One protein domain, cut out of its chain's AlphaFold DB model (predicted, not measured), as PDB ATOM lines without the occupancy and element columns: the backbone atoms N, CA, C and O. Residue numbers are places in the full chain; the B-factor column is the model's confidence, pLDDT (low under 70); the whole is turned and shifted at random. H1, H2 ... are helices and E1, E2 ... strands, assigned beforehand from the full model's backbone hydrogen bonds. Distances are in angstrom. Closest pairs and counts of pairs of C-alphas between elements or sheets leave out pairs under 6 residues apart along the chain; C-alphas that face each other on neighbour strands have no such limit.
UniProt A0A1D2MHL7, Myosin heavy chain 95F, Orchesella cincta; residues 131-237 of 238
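What this domain is: This is residues 131 to 237 of the 238 residues of the protein "Myosin heavy chain 95F" of Orchesella cincta (UniProt A0A1D2MHL7). Look for a twisted wall of four strands, E1 to E4, with helix H2 running slantwise over one face and helix H1 lying across the ends of E1 and E2 where the printed part begins. The long link of residues 173 to 184 passes on the side of the sheet away from H2, and H3 lies beyond the E4 edge, grazing the sheet, with residues 231 to 237 sticking out free. The 107 printed residues hold, in chain order, E1, E2, E3, E4, H1, H2 and H3; the sheet order is E1, E2, E3, E4, antiparallel throughout, and the class is mixed, helices and strands. The whole is compact, with a radius of gyration of the C-alphas of 14.1 A and spans of 41 by 31 by 25 A.

How they stand to each other: Start with E1, residues 131 to 139, and E2, residues 143 to 152, a hairpin in which N 133 and O 149 are 2.9 A apart. E3, residues 155 to 162, forms a hairpin with E2, with N 148 and O 160 2.8 A apart; it bends by 54 degrees at residue 158. E4, residues 168 to 172, forms a hairpin with E3, with N 161 and O 169 2.9 A apart. Together they make a meander, each strand the antiparallel neighbour of the one before; E1 and E4 are its edge strands. Next find H1, residues 185 to 194, over E1 and E2 at a height over the sheet of 10.0 A; it runs across the strands, at 76 degrees to E1 on the local plane. Its closest C-alphas to E3 are Leu 185 and Ser 155, 6.5 A apart. H2, residues 202 to 211, has a height over the sheet of 9.4 A and lies only just over E1 and E2, with 3 of its C-alphas on each; it runs slantwise to the strands, at 47 degrees to E1 on the local plane. Its closest C-alphas to E1 are Glu 202 and Tyr 132, 6.4 A apart. These are three layers, helices on both faces of a sheet, H2 on one and H1 on the other. H3, residues 222 to 235, only grazes the sheet with residues 222 to 229, and is apart from H1 and H2. In H2 and H3 every O i to N i+4 pair is within hydrogen-bond range; in H1, 5 of 6 are.

Where its parts are: Find C-alpha 131 at (304.230, 233.455, 374.663); from there E1 runs 24.6 A to C-alpha 139. E2 is 29.3 A long, E3 21.0 A and E4 13.4 A. H1 measures 14.8 A and H2 14.1 A, starting at C-alpha 202, (311.198, 234.667, 371.081). H3 runs 20.1 A to C-alpha 235 at (302.325, 252.565, 350.256).

The domain as a whole: The C-alphas farthest apart are those of Leu 194 and Arg 237, 44.7 A. The printed part has no cut, and E4 to H1 is the long link. The mean pLDDT of the printed part is 70.9; look for values under 70 at residues 137 to 144, 166, 182 to 197, 214 to 215 and 218 to 237.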
ATOM      1  N   SER A 131     304.056 234.905 374.769       85.50
ATOM      2  CA  SER A 131     304.230 233.455 374.663       85.50
ATOM      3  C   SER A 131     304.327 233.023 373.204       85.50
ATOM      4  O   SER A 131     303.630 233.567 372.350       85.50
ATOM      5  N   TYR A 132     305.195 232.051 372.925       87.75
ATOM      6  CA  TYR A 132     305.541 231.627 371.571       87.75
ATOM      7  C   TYR A 132     305.445 230.109 371.447       87.75
ATOM      8  O   TYR A 132     305.993 229.379 372.276       87.75
ATOM      9  N   PHE A 133     304.763 229.641 370.403       87.06
ATOM     10  CA  PHE A 133     304.468 228.224 370.202       87.06
ATOM     11  C   PHE A 133     304.700 227.796 368.763       87.06
ATOM     12  O   PHE A 133     304.574 228.614 367.855       87.06
ATOM     13  N   ARG A 134     304.943 226.502 368.555       87.44
ATOM     14  CA  ARG A 134     304.812 225.847 367.251       87.44
ATOM     15  C   ARG A 134     303.965 224.595 367.358       87.44
ATOM     16  O   ARG A 134     304.088 223.855 368.331       87.44
ATOM     17  N   MET A 135     303.149 224.334 366.348       82.62
ATOM     18  CA  MET A 135     302.356 223.114 366.254       82.62
ATOM     19  C   MET A 135     302.378 222.571 364.825       82.62
ATOM     20  O   MET A 135     302.125 223.332 363.884       82.62
ATOM     21  N   PRO A 136     302.654 221.272 364.638       77.94
ATOM     22  CA  PRO A 136     302.400 220.622 363.365       77.94
ATOM     23  C   PRO A 136     300.885 220.512 363.155       77.94
ATOM     24  O   PRO A 136     300.155 220.101 364.056       77.94
ATOM     25  N   THR A 137     300.415 220.877 361.968       67.94
ATOM     26  CA  THR A 137     299.046 220.627 361.516       67.94
ATOM     27  C   THR A 137     299.108 219.556 360.435       67.94
ATOM     28  O   THR A 137     299.841 219.693 359.456       67.94
ATOM     29  N   SER A 138     298.376 218.464 360.632       60.06
ATOM     30  CA  SER A 138     298.165 217.456 359.598       60.06
ATOM     31  C   SER A 138     296.989 217.901 358.732       60.06
ATOM     32  O   SER A 138     295.840 217.660 359.104       60.06
ATOM     33  N   ASP A 139     297.265 218.558 357.609       52.78
ATOM     34  CA  ASP A 139     296.235 218.783 356.598       52.78
ATOM     35  C   ASP A 139     296.160 217.538 355.706       52.78
ATOM     36  O   ASP A 139     297.166 217.017 355.224       52.78
ATOM     37  N   ALA A 140     294.946 217.009 355.563       47.91
ATOM     38  CA  ALA A 140     294.659 215.632 355.165       47.91
ATOM     39  C   ALA A 140     295.021 215.244 353.717       47.91
ATOM     40  O   ALA A 140     294.617 214.166 353.300       47.91
ATOM     41  N   ASN A 141     295.744 216.068 352.947       52.12
ATOM     42  CA  ASN A 141     295.993 215.761 351.535       52.12
ATOM     43  C   ASN A 141     297.366 216.101 350.935       52.12
ATOM     44  O   ASN A 141     297.589 215.608 349.840       52.12
ATOM     45  N   ASP A 142     298.287 216.857 351.557       50.12
ATOM     46  CA  ASP A 142     299.566 217.130 350.850       50.12
ATOM     47  C   ASP A 142     300.788 217.551 351.693       50.12
ATOM     48  O   ASP A 142     301.791 218.007 351.154       50.12
ATOM     49  N   GLY A 143     300.774 217.361 353.018       53.62
ATOM     50  CA  GLY A 143     301.984 217.573 353.816       53.62
ATOM     51  C   GLY A 143     301.758 218.130 355.215       53.62
ATOM     52  O   GLY A 143     300.688 218.623 355.563       53.62
ATOM     53  N   LEU A 144     302.793 218.026 356.050       57.94
ATOM     54  CA  LEU A 144     302.819 218.625 357.383       57.94
ATOM     55  C   LEU A 144     303.015 220.143 357.265       57.94
ATOM     56  O   LEU A 144     304.115 220.598 356.957       57.94
ATOM     57  N   VAL A 145     301.974 220.918 357.571       71.06
ATOM     58  CA  VAL A 145     302.057 222.381 357.690       71.06
ATOM     59  C   VAL A 145     302.462 222.725 359.120       71.06
ATOM     60  O   VAL A 145     301.751 222.406 360.077       71.06
ATOM     61  N   LEU A 146     303.606 223.381 359.301       85.31
ATOM     62  CA  LEU A 146     304.078 223.814 360.614       85.31
ATOM     63  C   LEU A 146     303.600 225.242 360.891       85.31
ATOM     64  O   LEU A 146     303.888 226.164 360.128       85.31
ATOM     65  N   LYS A 147     302.871 225.443 361.991       88.00
ATOM     66  CA  LYS A 147     302.352 226.761 362.380       88.00
ATOM     67  C   LYS A 147     303.052 227.278 363.621       88.00
ATOM     68  O   LYS A 147     303.198 226.536 364.589       88.00
ATOM     69  N   TYR A 148     303.435 228.549 363.611       90.19
ATOM     70  CA  TYR A 148     304.002 229.246 364.760       90.19
ATOM     71  C   TYR A 148     303.054 230.333 365.238       90.19
ATOM     72  O   TYR A 148     302.493 231.077 364.437       90.19
ATOM     73  N   TYR A 149     302.939 230.479 366.550       89.81
ATOM     74  CA  TYR A 149     302.022 231.406 367.191       89.81
ATOM     75  C   TYR A 149     302.762 232.297 368.169       89.81
ATOM     76  O   TYR A 149     303.562 231.821 368.970       89.81
ATOM     77  N   HIS A 150     302.439 233.582 368.146       90.31
ATOM     78  CA  HIS A 150     302.907 234.562 369.111       90.31
ATOM     79  C   HIS A 150     301.699 235.223 369.773       90.31
ATOM     80  O   HIS A 150     300.898 235.889 369.107       90.31
ATOM     81  N   PHE A 151     301.589 235.040 371.084       85.44
ATOM     82  CA  PHE A 151     300.534 235.572 371.936       85.44
ATOM     83  C   PHE A 151     301.058 236.719 372.798       85.44
ATOM     84  O   PHE A 151     302.074 236.561 373.467       85.44
ATOM     85  N   ASP A 152     300.310 237.821 372.825       81.75
ATOM     86  CA  ASP A 152     300.503 238.963 373.722       81.75
ATOM     87  C   ASP A 152     299.416 238.917 374.802       81.75
ATOM     88  O   ASP A 152     298.251 239.248 374.555       81.75
ATOM     89  N   GLY A 153     299.778 238.422 375.988       81.06
ATOM     90  CA  GLY A 153     298.806 237.947 376.974       81.06
ATOM     91  C   GLY A 153     297.945 236.819 376.394       81.06
ATOM     92  O   GLY A 153     298.458 235.923 375.734       81.06
ATOM     93  N   ASP A 154     296.627 236.878 376.587       78.00
ATOM     94  CA  ASP A 154     295.717 235.812 376.135       78.00
ATOM     95  C   ASP A 154     295.337 235.875 374.646       78.00
ATOM     96  O   ASP A 154     294.590 235.026 374.153       78.00
ATOM     97  N   SER A 155     295.809 236.899 373.932       76.31
ATOM     98  CA  SER A 155     295.415 237.188 372.554       76.31
ATOM     99  C   SER A 155     296.537 236.908 371.572       76.31
ATOM    100  O   SER A 155     297.674 237.327 371.780       76.31
ATOM    101  N   ILE A 156     296.196 236.294 370.440       83.25
ATOM    102  CA  ILE A 156     297.148 236.146 369.346       83.25
ATOM    103  C   ILE A 156     297.530 237.513 368.766       83.25
ATOM    104  O   ILE A 156     296.697 238.423 368.652       83.25
ATOM    105  N   ALA A 157     298.809 237.651 368.430       85.94
ATOM    106  CA  ALA A 157     299.417 238.862 367.907       85.94
ATOM    107  C   ALA A 157     300.060 238.649 366.528       85.94
ATOM    108  O   ALA A 157     299.897 239.502 365.653       85.94
ATOM    109  N   ARG A 158     300.776 237.533 366.333       89.69
ATOM    110  CA  ARG A 158     301.374 237.136 365.047       89.69
ATOM    111  C   ARG A 158     301.256 235.627 364.854       89.69
ATOM    112  O   ARG A 158     301.289 234.886 365.836       89.69
ATOM    113  N   GLU A 159     301.164 235.196 363.607       90.94
ATOM    114  CA  GLU A 159     301.121 233.786 363.224       90.94
ATOM    115  C   GLU A 159     301.943 233.559 361.953       90.94
ATOM    116  O   GLU A 159     301.937 234.400 361.053       90.94
ATOM    117  N   ILE A 160     302.671 232.445 361.901       91.25
ATOM    118  CA  ILE A 160     303.470 232.025 360.744       91.25
ATOM    119  C   ILE A 160     302.946 230.669 360.301       91.25
ATOM    120  O   ILE A 160     302.875 229.757 361.125       91.25
ATOM    121  N   HIS A 161     302.609 230.512 359.025       89.31
ATOM    122  CA  HIS A 161     302.359 229.198 358.428       89.31
ATOM    123  C   HIS A 161     303.533 228.839 357.538       89.31
ATOM    124  O   HIS A 161     303.913 229.645 356.695       89.31
ATOM    125  N   VAL A 162     304.092 227.652 357.737       86.81
ATOM    126  CA  VAL A 162     305.162 227.091 356.918       86.81
ATOM    127  C   VAL A 162     304.628 225.824 356.273       86.81
ATOM    128  O   VAL A 162     304.294 224.864 356.968       86.81
ATOM    129  N   ASP A 163     304.528 225.837 354.952       81.25
ATOM    130  CA  ASP A 163     304.133 224.674 354.163       81.25
ATOM    131  C   ASP A 163     305.351 223.799 353.809       81.25
ATOM    132  O   ASP A 163     306.501 224.240 353.861       81.25
ATOM    133  N   THR A 164     305.099 222.558 353.402       73.19
ATOM    134  CA  THR A 164     306.109 221.582 352.963       73.19
ATOM    135  C   THR A 164     306.930 222.051 351.764       73.19
ATOM    136  O   THR A 164     308.121 221.756 351.684       73.19
ATOM    137  N   ASN A 165     306.341 222.877 350.898       71.25
ATOM    138  CA  ASN A 165     307.023 223.542 349.783       71.25
ATOM    139  C   ASN A 165     307.800 224.806 350.203       71.25
ATOM    140  O   ASN A 165     308.124 225.639 349.360       71.25
ATOM    141  N   GLN A 166     308.062 224.984 351.504       67.56
ATOM    142  CA  GLN A 166     308.726 226.156 352.093       67.56
ATOM    143  C   GLN A 166     308.015 227.490 351.819       67.56
ATOM    144  O   GLN A 166     308.600 228.561 351.998       67.56
ATOM    145  N   SER A 167     306.743 227.455 351.413       78.19
ATOM    146  CA  SER A 167     305.942 228.672 351.328       78.19
ATOM    147  C   SER A 167     305.636 229.156 352.747       78.19
ATOM    148  O   SER A 167     305.220 228.375 353.608       78.19
ATOM    149  N   VAL A 168     305.913 230.437 353.015       84.56
ATOM    150  CA  VAL A 168     305.735 231.032 354.344       84.56
ATOM    151  C   VAL A 168     304.722 232.159 354.287       84.56
ATOM    152  O   VAL A 168     304.877 233.121 353.536       84.56
ATOM    153  N   ILE A 169     303.684 232.049 355.111       86.19
ATOM    154  CA  ILE A 169     302.624 233.047 355.231       86.19
ATOM    155  C   ILE A 169     302.747 233.726 356.591       86.19
ATOM    156  O   ILE A 169     302.728 233.066 357.630       86.19
ATOM    157  N   LEU A 170     302.841 235.055 356.578       85.81
ATOM    158  CA  LEU A 170     302.915 235.885 357.778       85.81
ATOM    159  C   LEU A 170     301.578 236.582 358.027       85.81
ATOM    160  O   LEU A 170     301.128 237.397 357.217       85.81
ATOM    161  N   LEU A 171     300.963 236.300 359.173       84.69
ATOM    162  CA  LEU A 171     299.661 236.837 359.558       84.69
ATOM    163  C   LEU A 171     299.783 237.712 360.811       84.69
ATOM    164  O   LEU A 171     300.491 237.378 361.767       84.69
ATOM    165  N   ILE A 172     299.086 238.850 360.810       83.69
ATOM    166  CA  ILE A 172     299.126 239.844 361.889       83.69
ATOM    167  C   ILE A 172     297.718 240.130 362.405       83.69
ATOM    168  O   ILE A 172     296.807 240.463 361.639       83.69
ATOM    169  N   ALA A 173     297.573 240.115 363.732       75.50
ATOM    170  CA  ALA A 173     296.304 240.412 364.384       75.50
ATOM    171  C   ALA A 173     295.822 241.835 364.057       75.50
ATOM    172  O   ALA A 173     296.573 242.813 364.160       75.50
ATOM    173  N   GLY A 174     294.545 241.949 363.705       72.25
ATOM    174  CA  GLY A 174     293.877 243.162 363.237       72.25
ATOM    175  C   GLY A 174     293.861 243.336 361.714       72.25
ATOM    176  O   GLY A 174     292.961 244.007 361.213       72.25
ATOM    177  N   ARG A 175     294.814 242.748 360.975       72.94
ATOM    178  CA  ARG A 175     294.831 242.747 359.498       72.94
ATOM    179  C   ARG A 175     294.300 241.429 358.947       72.94
ATOM    180  O   ARG A 175     293.440 241.434 358.075       72.94
ATOM    181  N   ASP A 176     294.801 240.329 359.497       76.50
ATOM    182  CA  ASP A 176     294.582 238.977 358.991       76.50
ATOM    183  C   ASP A 176     293.688 238.149 359.925       76.50
ATOM    184  O   ASP A 176     293.706 236.923 359.863       76.50
ATOM    185  N   ASP A 177     292.901 238.805 360.788       72.50
ATOM    186  CA  ASP A 177     292.095 238.149 361.833       72.50
ATOM    187  C   ASP A 177     291.220 237.009 361.274       72.50
ATOM    188  O   ASP A 177     291.090 235.982 361.924       72.50
ATOM    189  N   SER A 178     290.689 237.138 360.050       70.81
ATOM    190  CA  SER A 178     289.873 236.093 359.410       70.81
ATOM    191  C   SER A 178     290.643 234.827 359.015       70.81
ATOM    192  O   SER A 178     290.028 233.782 358.817       70.81
ATOM    193  N   LYS A 179     291.970 234.916 358.876       75.69
ATOM    194  CA  LYS A 179     292.868 233.817 358.481       75.69
ATOM    195  C   LYS A 179     293.698 233.287 359.651       75.69
ATOM    196  O   LYS A 179     294.344 232.252 359.515       75.69
ATOM    197  N   MET A 180     293.710 234.010 360.770       75.62
ATOM    198  CA  MET A 180     294.428 233.633 361.980       75.62
ATOM    199  C   MET A 180     293.624 232.658 362.830       75.62
ATOM    200  O   MET A 180     292.403 232.529 362.715       75.62
ATOM    201  N   CYS A 181     294.316 231.974 363.734       71.81
ATOM    202  CA  CYS A 181     293.643 231.145 364.712       71.81
ATOM    203  C   CYS A 181     292.778 231.996 365.661       71.81
ATOM    204  O   CYS A 181     293.155 233.092 366.085       71.81
ATOM    205  N   HIS A 182     291.620 231.452 366.029       68.12
ATOM    206  CA  HIS A 182     290.665 232.106 366.926       68.12
ATOM    207  C   HIS A 182     290.741 231.575 368.368       68.12
ATOM    208  O   HIS A 182     289.942 231.975 369.216       68.12
ATOM    209  N   PHE A 183     291.678 230.667 368.673       66.31
ATOM    210  CA  PHE A 183     291.805 230.102 370.016       66.31
ATOM    211  C   PHE A 183     292.585 231.032 370.959       66.31
ATOM    212  O   PHE A 183     293.486 231.767 370.556       66.31
ATOM    213  N   LYS A 184     292.208 231.017 372.243       66.44
ATOM    214  CA  LYS A 184     292.881 231.778 373.308       66.44
ATOM    215  C   LYS A 184     294.165 231.079 373.754       66.44
ATOM    216  O   LYS A 184     294.361 229.893 373.497       66.44
ATOM    217  N   LEU A 185     294.998 231.800 374.501       65.25
ATOM    218  CA  LEU A 185     296.221 231.252 375.089       65.25
ATOM    219  C   LEU A 185     295.966 230.019 375.985       65.25
ATOM    220  O   LEU A 185     296.808 229.128 376.013       65.25
ATOM    221  N   SER A 186     294.832 229.933 376.694       65.88
ATOM    222  CA  SER A 186     294.543 228.808 377.609       65.88
ATOM    223  C   SER A 186     294.639 227.423 376.938       65.88
ATOM    224  O   SER A 186     295.462 226.634 377.396       65.88
ATOM    225  N   PRO A 187     293.936 227.141 375.820       61.41
ATOM    226  CA  PRO A 187     294.134 225.908 375.047       61.41
ATOM    227  C   PRO A 187     295.586 225.641 374.619       61.41
ATOM    228  O   PRO A 187     296.067 224.513 374.696       61.41
ATOM    229  N   ALA A 188     296.324 226.676 374.203       62.69
ATOM    230  CA  ALA A 188     297.729 226.525 373.815       62.69
ATOM    231  C   ALA A 188     298.621 226.159 375.012       62.69
ATOM    232  O   ALA A 188     299.555 225.374 374.872       62.69
ATOM    233  N   ARG A 189     298.322 226.684 376.207       64.44
ATOM    234  CA  ARG A 189     299.033 226.342 377.448       64.44
ATOM    235  C   ARG A 189     298.770 224.917 377.909       64.44
ATOM    236  O   ARG A 189     299.667 224.322 378.495       64.44
ATOM    237  N   GLU A 190     297.591 224.367 377.653       61.31
ATOM    238  CA  GLU A 190     297.311 222.953 377.928       61.31
ATOM    239  C   GLU A 190     298.192 222.042 377.055       61.31
ATOM    240  O   GLU A 190     298.781 221.089 377.557       61.31
ATOM    241  N   LEU A 191     298.419 222.405 375.786       60.47
ATOM    242  CA  LEU A 191     299.361 221.711 374.893       60.47
ATOM    243  C   LEU A 191     300.829 221.797 375.347       60.47
ATOM    244  O   LEU A 191     301.595 220.858 375.125       60.47
ATOM    245  N   LEU A 192     301.231 222.878 376.022       57.00
ATOM    246  CA  LEU A 192     302.574 222.994 376.614       57.00
ATOM    247  C   LEU A 192     302.821 221.989 377.734       57.00
ATOM    248  O   LEU A 192     303.947 221.532 377.900       57.00
ATOM    249  N   GLN A 193     301.784 221.659 378.506       55.88
ATOM    250  CA  GLN A 193     301.892 220.672 379.585       55.88
ATOM    251  C   GLN A 193     302.089 219.252 379.036       55.88
ATOM    252  O   GLN A 193     302.533 218.370 379.763       55.88
ATOM    253  N   LEU A 194     301.784 219.045 377.752       56.41
ATOM    254  CA  LEU A 194     301.867 217.758 377.069       56.41
ATOM    255  C   LEU A 194     303.178 217.576 376.283       56.41
ATOM    256  O   LEU A 194     303.573 216.439 376.038       56.41
ATOM    257  N   SER A 195     303.861 218.654 375.871       58.19
ATOM    258  CA  SER A 195     305.111 218.555 375.101       58.19
ATOM    259  C   SER A 195     305.958 219.832 375.141       58.19
ATOM    260  O   SER A 195     305.549 220.889 374.658       58.19
ATOM    261  N   GLU A 196     307.205 219.703 375.605       60.25
ATOM    262  CA  GLU A 196     308.216 220.771 375.566       60.25
ATOM    263  C   GLU A 196     308.577 221.200 374.134       60.25
ATOM    264  O   GLU A 196     308.961 222.346 373.905       60.25
ATOM    265  N   LYS A 197     308.397 220.318 373.137       60.62
ATOM    266  CA  LYS A 197     308.731 220.594 371.723       60.62
ATOM    267  C   LYS A 197     307.815 221.634 371.064       60.62
ATOM    268  O   LYS A 197     308.085 222.038 369.928       60.62
ATOM    269  N   THR A 198     306.755 222.033 371.762       71.31
ATOM    270  CA  THR A 198     305.740 223.007 371.345       71.31
ATOM    271  C   THR A 198     306.145 224.440 371.709       71.31
ATOM    272  O   THR A 198     305.661 225.381 371.085       71.31
ATOM    273  N   VAL A 199     307.035 224.631 372.692       79.88
ATOM    274  CA  VAL A 199     307.533 225.959 373.085       79.88
ATOM    275  C   VAL A 199     308.588 226.420 372.089       79.88
ATOM    276  O   VAL A 199     309.511 225.680 371.758       79.88
ATOM    277  N   VAL A 200     308.470 227.666 371.644       84.69
ATOM    278  CA  VAL A 200     309.450 228.323 370.773       84.69
ATOM    279  C   VAL A 200     310.057 229.495 371.528       84.69
ATOM    280  O   VAL A 200     309.385 230.141 372.331       84.69
ATOM    281  N   SER A 201     311.339 229.781 371.307       84.75
ATOM    282  CA  SER A 201     311.943 230.986 371.885       84.75
ATOM    283  C   SER A 201     311.527 232.236 371.102       84.75
ATOM    284  O   SER A 201     311.321 232.187 369.891       84.75
ATOM    285  N   GLU A 202     311.453 233.390 371.765       85.75
ATOM    286  CA  GLU A 202     311.198 234.667 371.081       85.75
ATOM    287  C   GLU A 202     312.192 234.918 369.934       85.75
ATOM    288  O   GLU A 202     311.802 235.372 368.861       85.75
ATOM    289  N   ALA A 203     313.470 234.598 370.156       82.06
ATOM    290  CA  ALA A 203     314.524 234.769 369.163       82.06
ATOM    291  C   ALA A 203     314.303 233.876 367.932       82.06
ATOM    292  O   ALA A 203     314.427 234.357 366.810       82.06
ATOM    293  N   GLU A 204     313.922 232.612 368.132       86.56
ATOM    294  CA  GLU A 204     313.603 231.678 367.044       86.56
ATOM    295  C   GLU A 204     312.402 232.170 366.228       86.56
ATOM    296  O   GLU A 204     312.483 232.254 365.002       86.56
ATOM    297  N   PHE A 205     311.321 232.585 366.899       90.88
ATOM    298  CA  PHE A 205     310.147 233.131 366.218       90.88
ATOM    299  C   PHE A 205     310.493 234.396 365.429       90.88
ATOM    300  O   PHE A 205     310.105 234.537 364.272       90.88
ATOM    301  N   ASN A 206     311.204 235.340 366.052       86.44
ATOM    302  CA  ASN A 206     311.541 236.613 365.423       86.44
ATOM    303  C   ASN A 206     312.509 236.434 364.251       86.44
ATOM    304  O   ASN A 206     312.339 237.124 363.251       86.44
ATOM    305  N   CYS A 207     313.461 235.503 364.349       83.12
ATOM    306  CA  CYS A 207     314.367 235.155 363.257       83.12
ATOM    307  C   CYS A 207     313.570 234.705 362.026       83.12
ATOM    308  O   CYS A 207     313.647 235.353 360.979       83.12
ATOM    309  N   LEU A 208     312.705 233.695 362.193       84.69
ATOM    310  CA  LEU A 208     311.844 233.186 361.124       84.69
ATOM    311  C   LEU A 208     310.918 234.281 360.572       84.69
ATOM    312  O   LEU A 208     310.797 234.459 359.366       84.69
ATOM    313  N   TRP A 209     310.305 235.072 361.453       84.06
ATOM    314  CA  TRP A 209     309.441 236.187 361.069       84.06
ATOM    315  C   TRP A 209     310.174 237.209 360.189       84.06
ATOM    316  O   TRP A 209     309.672 237.577 359.129       84.06
ATOM    317  N   SER A 210     311.368 237.648 360.597       80.31
ATOM    318  CA  SER A 210     312.158 238.629 359.844       80.31
ATOM    319  C   SER A 210     312.710 238.078 358.532       80.31
ATOM    320  O   SER A 210     312.715 238.799 357.537       80.31
ATOM    321  N   GLN A 211     313.111 236.802 358.504       79.12
ATOM    322  CA  GLN A 211     313.654 236.144 357.313       79.12
ATOM    323  C   GLN A 211     312.658 236.162 356.146       79.12
ATOM    324  O   GLN A 211     313.061 236.264 354.991       79.12
ATOM    325  N   HIS A 212     311.359 236.123 356.447       77.44
ATOM    326  CA  HIS A 212     310.286 236.155 355.455       77.44
ATOM    327  C   HIS A 212     309.636 237.545 355.304       77.44
ATOM    328  O   HIS A 212     308.506 237.659 354.832       77.44
ATOM    329  N   GLY A 213     310.338 238.617 355.696       71.50
ATOM    330  CA  GLY A 213     309.902 240.006 355.485       71.50
ATOM    331  C   GLY A 213     308.931 240.545 356.540       71.50
ATOM    332  O   GLY A 213     308.304 241.589 356.352       71.50
ATOM    333  N   GLY A 214     308.785 239.850 357.665       69.69
ATOM    334  CA  GLY A 214     307.944 240.274 358.770       69.69
ATOM    335  C   GLY A 214     308.545 241.440 359.554       69.69
ATOM    336  O   GLY A 214     309.688 241.401 360.005       69.69
ATOM    337  N   LEU A 215     307.737 242.470 359.804       69.19
ATOM    338  CA  LEU A 215     308.150 243.632 360.595       69.19
ATOM    339  C   LEU A 215     308.237 243.311 362.099       69.19
ATOM    340  O   LEU A 215     307.383 242.573 362.601       69.19
ATOM    341  N   PRO A 216     309.192 243.890 362.851       72.12
ATOM    342  CA  PRO A 216     309.313 243.670 364.290       72.12
ATOM    343  C   PRO A 216     307.993 243.887 365.030       72.12
ATOM    344  O   PRO A 216     307.221 244.800 364.722       72.12
ATOM    345  N   PHE A 217     307.724 243.052 366.035       70.38
ATOM    346  CA  PHE A 217     306.511 243.225 366.819       70.38
ATOM    347  C   PHE A 217     306.605 244.451 367.711       70.38
ATOM    348  O   PHE A 217     307.347 244.487 368.690       70.38
ATOM    349  N   VAL A 218     305.759 245.424 367.406       64.81
ATOM    350  CA  VAL A 218     305.486 246.543 368.292       64.81
ATOM    351  C   VAL A 218     304.200 246.220 369.038       64.81
ATOM    352  O   VAL A 218     303.118 246.081 368.449       64.81
ATOM    353  N   ARG A 219     304.301 246.068 370.364       60.72
ATOM    354  CA  ARG A 219     303.103 246.025 371.204       60.72
ATOM    355  C   ARG A 219     302.358 247.333 370.954       60.72
ATOM    356  O   ARG A 219     302.935 248.386 371.135       60.72
ATOM    357  N   SER A 220     301.113 247.268 370.506       57.66
ATOM    358  CA  SER A 220     300.249 248.412 370.206       57.66
ATOM    359  C   SER A 220     298.803 247.946 370.368       57.66
ATOM    360  O   SER A 220     298.542 246.744 370.459       57.66
ATOM    361  N   THR A 221     297.826 248.850 370.382       57.53
ATOM    362  CA  THR A 221     296.423 248.406 370.334       57.53
ATOM    363  C   THR A 221     296.150 247.699 368.997       57.53
ATOM    364  O   THR A 221     296.745 248.058 367.976       57.53
ATOM    365  N   ARG A 222     295.254 246.693 368.978       56.03
ATOM    366  CA  ARG A 222     294.850 245.994 367.735       56.03
ATOM    367  C   ARG A 222     294.416 246.986 366.649       56.03
ATOM    368  O   ARG A 222     294.820 246.854 365.499       56.03
ATOM    369  N   LEU A 223     293.672 248.023 367.042       49.22
ATOM    370  CA  LEU A 223     293.223 249.096 366.155       49.22
ATOM    371  C   LEU A 223     294.392 249.897 365.560       49.22
ATOM    372  O   LEU A 223     294.421 250.131 364.356       49.22
ATOM    373  N   ALA A 224     295.384 250.269 366.377       54.22
ATOM    374  CA  ALA A 224     296.580 250.964 365.900       54.22
ATOM    375  C   ALA A 224     297.391 250.104 364.922       54.22
ATOM    376  O   ALA A 224     297.883 250.618 363.922       54.22
ATOM    377  N   ARG A 225     297.490 248.798 365.192       58.50
ATOM    378  CA  ARG A 225     298.213 247.837 364.350       58.50
ATOM    379  C   ARG A 225     297.536 247.668 362.987       58.50
ATOM    380  O   ARG A 225     298.201 247.741 361.959       58.50
ATOM    381  N   ARG A 226     296.204 247.547 362.978       56.94
ATOM    382  CA  ARG A 226     295.385 247.524 361.756       56.94
ATOM    383  C   ARG A 226     295.569 248.793 360.925       56.94
ATOM    384  O   ARG A 226     295.784 248.702 359.720       56.94
ATOM    385  N   ASN A 227     295.499 249.964 361.558       52.53
ATOM    386  CA  ASN A 227     295.606 251.244 360.856       52.53
ATOM    387  C   ASN A 227     297.010 251.449 360.261       52.53
ATOM    388  O   ASN A 227     297.117 251.815 359.094       52.53
ATOM    389  N   LEU A 228     298.069 251.132 361.016       56.44
ATOM    390  CA  LEU A 228     299.455 251.212 360.544       56.44
ATOM    391  C   LEU A 228     299.703 250.280 359.352       56.44
ATOM    392  O   LEU A 228     300.243 250.700 358.336       56.44
ATOM    393  N   MET A 229     299.265 249.024 359.439       57.56
ATOM    394  CA  MET A 229     299.491 248.054 358.362       57.56
ATOM    395  C   MET A 229     298.628 248.327 357.125       57.56
ATOM    396  O   MET A 229     299.059 248.035 356.015       57.56
ATOM    397  N   SER A 230     297.440 248.920 357.298       53.75
ATOM    398  CA  SER A 230     296.604 249.415 356.193       53.75
ATOM    399  C   SER A 230     297.237 250.616 355.485       53.75
ATOM    400  O   SER A 230     297.135 250.741 354.269       53.75
ATOM    401  N   ALA A 231     297.929 251.488 356.223       49.94
ATOM    402  CA  ALA A 231     298.702 252.574 355.627       49.94
ATOM    403  C   ALA A 231     299.924 252.036 354.859       49.94
ATOM    404  O   ALA A 231     300.134 252.402 353.707       49.94
ATOM    405  N   LEU A 232     300.675 251.099 355.450       49.34
ATOM    406  CA  LEU A 232     301.851 250.487 354.818       49.34
ATOM    407  C   LEU A 232     301.507 249.656 353.568       49.34
ATOM    408  O   LEU A 232     302.257 249.672 352.598       49.34
ATOM    409  N   SER A 233     300.366 248.960 353.541       49.53
ATOM    410  CA  SER A 233     299.948 248.201 352.351       49.53
ATOM    411  C   SER A 233     299.504 249.092 351.188       49.53
ATOM    412  O   SER A 233     299.619 248.684 350.034       49.53
ATOM    413  N   LYS A 234     299.009 250.301 351.478       47.09
ATOM    414  CA  LYS A 234     298.697 251.314 350.461       47.09
ATOM    415  C   LYS A 234     299.961 251.944 349.879       47.09
ATOM    416  O   LYS A 234     299.971 252.252 348.697       47.09
ATOM    417  N   LEU A 235     301.011 252.079 350.689       42.09
ATOM    418  CA  LEU A 235     302.325 252.565 350.256       42.09
ATOM    419  C   LEU A 235     303.032 251.595 349.297       42.09
ATOM    420  O   LEU A 235     303.662 252.051 348.359       42.09
ATOM    421  N   ASN A 236     302.868 250.280 349.465       39.25
ATOM    422  CA  ASN A 236     303.465 249.270 348.570       39.25
ATOM    423  C   ASN A 236     302.667 249.015 347.269       39.25
ATOM    424  O   ASN A 236     302.926 248.032 346.577       39.25
ATOM    425  N   ARG A 237     301.638 249.820 346.975       40.00
ATOM    426  CA  ARG A 237     300.795 249.701 345.768       40.00
ATOM    427  C   ARG A 237     301.004 250.833 344.755       40.00
ATOM    428  O   ARG A 237     300.279 250.872 343.763       40.00
TER     429      ARG A 237